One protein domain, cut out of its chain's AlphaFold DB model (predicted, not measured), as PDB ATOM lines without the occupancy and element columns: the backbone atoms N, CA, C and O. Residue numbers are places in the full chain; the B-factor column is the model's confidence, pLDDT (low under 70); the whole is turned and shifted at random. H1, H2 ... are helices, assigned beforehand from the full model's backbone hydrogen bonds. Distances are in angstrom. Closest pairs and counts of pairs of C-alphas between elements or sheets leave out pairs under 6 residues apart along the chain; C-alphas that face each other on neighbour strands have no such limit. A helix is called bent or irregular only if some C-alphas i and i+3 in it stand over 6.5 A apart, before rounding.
ATOM      1  N   VAL A 197     155.959  42.932 114.812       76.56
ATOM      2  CA  VAL A 197     155.786  44.395 114.834       76.56
ATOM      3  C   VAL A 197     154.786  44.853 113.773       76.56
ATOM      4  O   VAL A 197     153.891  45.634 114.093       76.56
ATOM      5  N   TYR A 198     154.884  44.342 112.543       75.56
ATOM      6  CA  TYR A 198     153.929  44.682 111.487       75.56
ATOM      7  C   TYR A 198     152.532  44.158 111.799       75.56
ATOM      8  O   TYR A 198     151.548  44.862 111.579       75.56
ATOM      9  N   ASN A 199     152.434  42.952 112.364       79.44
ATOM     10  CA  ASN A 199     151.145  42.416 112.781       79.44
ATOM     11  C   ASN A 199     150.489  43.278 113.872       79.44
ATOM     12  O   ASN A 199     149.297  43.565 113.816       79.44
ATOM     13  N   PHE A 200     151.275  43.738 114.848       77.00
ATOM     14  CA  PHE A 200     150.785  44.603 115.918       77.00
ATOM     15  C   PHE A 200     150.330  45.975 115.395       77.00
ATOM     16  O   PHE A 200     149.285  46.481 115.804       77.00
ATOM     17  N   LYS A 201     151.087  46.563 114.461       78.75
ATOM     18  CA  LYS A 201     150.747  47.841 113.814       78.75
ATOM     19  C   LYS A 201     149.662  47.727 112.739       78.75
ATOM     20  O   LYS A 201     149.226  48.754 112.232       78.75
ATOM     21  N   ARG A 202     149.215  46.508 112.409       77.81
ATOM     22  CA  ARG A 202     148.308  46.212 111.283       77.81
ATOM     23  C   ARG A 202     148.863  46.643 109.924       77.81
ATOM     24  O   ARG A 202     148.123  46.988 109.012       77.81
ATOM     25  N   GLU A 203     150.183  46.629 109.808       79.31
ATOM     26  CA  GLU A 203     150.920  46.919 108.577       79.31
ATOM     27  C   GLU A 203     151.190  45.634 107.775       79.31
ATOM     28  O   GLU A 203     151.567  45.698 106.609       79.31
ATOM     29  N   PHE A 204     150.988  44.456 108.383       78.88
ATOM     30  CA  PHE A 204     151.102  43.178 107.687       78.88
ATOM     31  C   PHE A 204     149.765  42.773 107.063       78.88
ATOM     32  O   PHE A 204     148.824  42.413 107.775       78.88
ATOM     33  N   ASP A 205     149.691  42.765 105.733       82.19
ATOM     34  CA  ASP A 205     148.506  42.285 105.023       82.19
ATOM     35  C   ASP A 205     148.446  40.750 105.030       82.19
ATOM     36  O   ASP A 205     148.905  40.053 104.116       82.19
ATOM     37  N   TRP A 206     147.864  40.206 106.099       83.06
ATOM     38  CA  TRP A 206     147.639  38.771 106.243       83.06
ATOM     39  C   TRP A 206     146.707  38.198 105.188       83.06
ATOM     40  O   TRP A 206     146.887  37.042 104.811       83.06
ATOM     41  N   ILE A 207     145.715  38.961 104.728       82.00
ATOM     42  CA  ILE A 207     144.711  38.457 103.789       82.00
ATOM     43  C   ILE A 207     145.411  38.148 102.469       82.00
ATOM     44  O   ILE A 207     145.445  36.987 102.053       82.00
ATOM     45  N   THR A 208     146.078  39.148 101.896       81.88
ATOM     46  CA  THR A 208     146.818  38.998 100.640       81.88
ATOM     47  C   THR A 208     147.944  37.974 100.785       81.88
ATOM     48  O   THR A 208     148.124  37.106  99.925       81.88
ATOM     49  N   THR A 209     148.670  37.989 101.910       82.62
ATOM     50  CA  THR A 209     149.747  37.020 102.172       82.62
ATOM     51  C   THR A 209     149.229  35.580 102.185       82.62
ATOM     52  O   THR A 209     149.827  34.688 101.574       82.62
ATOM     53  N   LEU A 210     148.109  35.315 102.860       82.94
ATOM     54  CA  LEU A 210     147.546  33.970 102.965       82.94
ATOM     55  C   LEU A 210     146.903  33.506 101.662       82.94
ATOM     56  O   LEU A 210     147.014  32.322 101.334       82.94
ATOM     57  N   GLU A 211     146.279  34.405 100.902       82.44
ATOM     58  CA  GLU A 211     145.782  34.115  99.555       82.44
ATOM     59  C   GLU A 211     146.924  33.730  98.614       82.44
ATOM     60  O   GLU A 211     146.838  32.717  97.906       82.44
ATOM     61  N   PHE A 212     148.035  34.467  98.675       81.56
ATOM     62  CA  PHE A 212     149.244  34.167  97.922       81.56
ATOM     63  C   PHE A 212     149.845  32.811  98.322       81.56
ATOM     64  O   PHE A 212     150.086  31.953  97.464       81.56
ATOM     65  N   ILE A 213     150.038  32.556  99.621       82.31
ATOM     66  CA  ILE A 213     150.580  31.280 100.123       82.31
ATOM     67  C   ILE A 213     149.670  30.111  99.748       82.31
ATOM     68  O   ILE A 213     150.155  29.065  99.322       82.31
ATOM     69  N   SER A 214     148.355  30.313  99.831       79.00
ATOM     70  CA  SER A 214     147.333  29.325  99.474       79.00
ATOM     71  C   SER A 214     147.103  29.214  97.964       79.00
ATOM     72  O   SER A 214     146.229  28.463  97.529       79.00
ATOM     73  N   ASN A 215     147.888  29.926  97.149       76.81
ATOM     74  CA  ASN A 215     147.829  29.897  95.688       76.81
ATOM     75  C   ASN A 215     146.430  30.219  95.128       76.81
ATOM     76  O   ASN A 215     146.048  29.726  94.068       76.81
ATOM     77  N   ARG A 216     145.661  31.042  95.854       73.62
ATOM     78  CA  ARG A 216     144.284  31.420  95.498       73.62
ATOM     79  C   ARG A 216     144.210  32.389  94.326       73.62
ATOM     80  O   ARG A 216     143.177  32.464  93.680       73.62
ATOM     81  N   ILE A 217     145.334  33.017  93.988       68.75
ATOM     82  CA  ILE A 217     145.500  33.807  92.763       68.75
ATOM     83  C   ILE A 217     145.352  32.974  91.477       68.75
ATOM     84  O   ILE A 217     144.962  33.508  90.449       68.75
ATOM     85  N   ASN A 218     145.651  31.669  91.530       66.25
ATOM     86  CA  ASN A 218     145.655  30.790  90.353       66.25
ATOM     87  C   ASN A 218     144.580  29.694  90.412       66.25
ATOM     88  O   ASN A 218     144.306  29.054  89.400       66.25
ATOM     89  N   PHE A 219     144.008  29.425  91.592       68.12
ATOM     90  CA  PHE A 219     143.103  28.295  91.815       68.12
ATOM     91  C   PHE A 219     141.920  28.667  92.703       68.12
ATOM     92  O   PHE A 219     142.071  29.309  93.744       68.12
ATOM     93  N   THR A 220     140.741  28.152  92.350       68.25
ATOM     94  CA  THR A 220     139.534  28.312  93.171       68.25
ATOM     95  C   THR A 220     139.621  27.519  94.480       68.25
ATOM     96  O   THR A 220     140.422  26.593  94.643       68.25
ATOM     97  N   ASN A 221     138.729  27.833  95.426       64.12
ATOM     98  CA  ASN A 221     138.684  27.196  96.747       64.12
ATOM     99  C   ASN A 221     138.546  25.662  96.732       64.12
ATOM    100  O   ASN A 221     138.915  25.018  97.715       64.12
ATOM    101  N   ARG A 222     138.053  25.079  95.632       66.00
ATOM    102  CA  ARG A 222     137.729  23.648  95.505       66.00
ATOM    103  C   ARG A 222     138.726  22.850  94.660       66.00
ATOM    104  O   ARG A 222     138.505  21.665  94.445       66.00
ATOM    105  N   GLN A 223     139.805  23.473  94.192       64.38
ATOM    106  CA  GLN A 223     140.814  22.819  93.360       64.38
ATOM    107  C   GLN A 223     142.108  22.590  94.147       64.38
ATOM    108  O   GLN A 223     142.593  23.469  94.865       64.38
ATOM    109  N   CYS A 224     142.649  21.378  94.019       67.06
ATOM    110  CA  CYS A 224     143.933  20.976  94.578       67.06
ATOM    111  C   CYS A 224     144.585  19.961  93.632       67.06
ATOM    112  O   CYS A 224     143.912  19.067  93.125       67.06
ATOM    113  N   SER A 225     145.886  20.099  93.398       82.38
ATOM    114  CA  SER A 225     146.710  19.115  92.688       82.38
ATOM    115  C   SER A 225     147.983  18.839  93.486       82.38
ATOM    116  O   SER A 225     148.334  19.604  94.390       82.38
ATOM    117  N   ASP A 226     148.720  17.786  93.136       82.62
ATOM    118  CA  ASP A 226     150.020  17.501  93.757       82.62
ATOM    119  C   ASP A 226     151.002  18.664  93.593       82.62
ATOM    120  O   ASP A 226     151.760  18.991  94.509       82.62
ATOM    121  N   LYS A 227     150.975  19.317  92.426       81.88
ATOM    122  CA  LYS A 227     151.796  20.497  92.139       81.88
ATOM    123  C   LYS A 227     151.416  21.661  93.050       81.88
ATOM    124  O   LYS A 227     152.287  22.239  93.690       81.88
ATOM    125  N   ASP A 228     150.122  21.946  93.156       82.56
ATOM    126  CA  ASP A 228     149.592  23.006  94.015       82.56
ATOM    127  C   ASP A 228     149.898  22.749  95.503       82.56
ATOM    128  O   ASP A 228     150.378  23.635  96.205       82.56
ATOM    129  N   THR A 229     149.759  21.506  95.971       84.56
ATOM    130  CA  THR A 229     150.122  21.108  97.343       84.56
ATOM    131  C   THR A 229     151.605  21.347  97.630       84.56
ATOM    132  O   THR A 229     151.965  21.911  98.670       84.56
ATOM    133  N   LYS A 230     152.486  20.957  96.698       83.62
ATOM    134  CA  LYS A 230     153.934  21.190  96.805       83.62
ATOM    135  C   LYS A 230     154.273  22.684  96.780       83.62
ATOM    136  O   LYS A 230     155.169  23.111  97.508       83.62
ATOM    137  N   ASP A 231     153.578  23.477  95.967       82.06
ATOM    138  CA  ASP A 231     153.755  24.932  95.893       82.06
ATOM    139  C   ASP A 231     153.348  25.612  97.206       82.06
ATOM    140  O   ASP A 231     154.165  26.327  97.788       82.06
ATOM    141  N   ARG A 232     152.150  25.316  97.726       85.50
ATOM    142  CA  ARG A 232     151.668  25.835  99.018       85.50
ATOM    143  C   ARG A 232     152.612  25.468 100.157       85.50
ATOM    144  O   ARG A 232     153.042  26.342 100.902       85.50
ATOM    145  N   SER A 233     153.011  24.195 100.248       86.75
ATOM    146  CA  SER A 233     153.942  23.730 101.285       86.75
ATOM    147  C   SER A 233     155.278  24.473 101.233       86.75
ATOM    148  O   SER A 233     155.804  24.865 102.273       86.75
ATOM    149  N   CYS A 234     155.816  24.702 100.031       85.88
ATOM    150  CA  CYS A 234     157.046  25.463  99.848       85.88
ATOM    151  C   CYS A 234     156.883  26.922 100.300       85.88
ATOM    152  O   CYS A 234     157.712  27.394 101.069       85.88
ATOM    153  N   ARG A 235     155.798  27.604  99.904       86.81
ATOM    154  CA  ARG A 235     155.516  28.991 100.317       86.81
ATOM    155  C   ARG A 235     155.342  29.119 101.828       86.81
ATOM    156  O   ARG A 235     155.947  29.996 102.431       86.81
ATOM    157  N   THR A 236     154.587  28.213 102.453       87.25
ATOM    158  CA  THR A 236     154.418  28.189 103.914       87.25
ATOM    159  C   THR A 236     155.750  27.978 104.625       87.25
ATOM    160  O   THR A 236     156.067  28.701 105.563       87.25
ATOM    161  N   LYS A 237     156.558  27.009 104.174       87.88
ATOM    162  CA  LYS A 237     157.885  26.768 104.754       87.88
ATOM    163  C   LYS A 237     158.810  27.960 104.561       87.88
ATOM    164  O   LYS A 237     159.550  28.274 105.480       87.88
ATOM    165  N   ASN A 238     158.759  28.624 103.410       88.38
ATOM    166  CA  ASN A 238     159.578  29.799 103.153       88.38
ATOM    167  C   ASN A 238     159.186  30.975 104.062       88.38
ATOM    168  O   ASN A 238     160.062  31.554 104.698       88.38
ATOM    169  N   LEU A 239     157.881  31.239 104.227       86.38
ATOM    170  CA  LEU A 239     157.387  32.278 105.140       86.38
ATOM    171  C   LEU A 239     157.894  32.041 106.569       86.38
ATOM    172  O   LEU A 239     158.322  32.975 107.241       86.38
ATOM    173  N   LEU A 240     157.857  30.781 107.008       86.62
ATOM    174  CA  LEU A 240     158.286  30.351 108.339       86.62
ATOM    175  C   LEU A 240     159.805  30.133 108.464       86.62
ATOM    176  O   LEU A 240     160.244  29.705 109.526       86.62
ATOM    177  N   LYS A 241     160.595  30.356 107.401       87.44
ATOM    178  CA  LYS A 241     162.039  30.049 107.333       87.44
ATOM    179  C   LYS A 241     162.391  28.596 107.707       87.44
ATOM    180  O   LYS A 241     163.418  28.315 108.306       87.44
ATOM    181  N   GLU A 242     161.529  27.657 107.324       89.56
ATOM    182  CA  GLU A 242     161.595  26.212 107.614       89.56
ATOM    183  C   GLU A 242     161.768  25.371 106.342       89.56
ATOM    184  O   GLU A 242     161.287  24.230 106.226       89.56
ATOM    185  N   LEU A 243     162.412  25.966 105.340       90.25
ATOM    186  CA  LEU A 243     162.863  25.236 104.167       90.25
ATOM    187  C   LEU A 243     163.840  24.125 104.597       90.25
ATOM    188  O   LEU A 243     164.509  24.264 105.616       90.25
TER     189      LEU A 243
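This is residues 197 to 243 of the 437 residues of an uncharacterized protein of Rhizophagus irregularis (UniProt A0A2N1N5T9). The printed part is a loose, flat hook: the chain runs out through H2, turns through the long loop 214 to 225 and folds back through H3, the longest helix, while residues 197 to 207, with H1, stick out at one end. The 47 residues, all helix by class with no named strand, have H1, H2 and H3 in order, a radius of gyration of the C-alphas of 12.2 A, and spans of 36 by 24 by 11 A, only just flat.

H1, residues 197 to 201, is only just apart from H2, residues 206 to 213, at 8.3 A. H2 only just touches H3, residues 226 to 239, with 3 pairs of C-alphas within 8 A, through residues 232 to 236 of H3 alone; the closest C-alphas, of Ile 213 and Arg 235, are 5.4 A apart. They run opposite ways at a steep tilt of 47 degrees. H1 and H3 are apart. In H1, H2 and H3 every O i to N i+4 pair is within hydrogen-bond range.

H1 begins at C-alpha 197 (155.786, 44.395, 114.834) and measures 6.2 A; H2 measures 10.1 A. H3 measures 20.1 A and ends at C-alpha 239 (157.387, 32.278, 105.140).

The C-alphas farthest apart, of Lys 201 and Asp 226, are 36.4 A apart. The printed part has no cut; H2 to H3 is a long link. Residues 217 to 224 have pLDDT under 70.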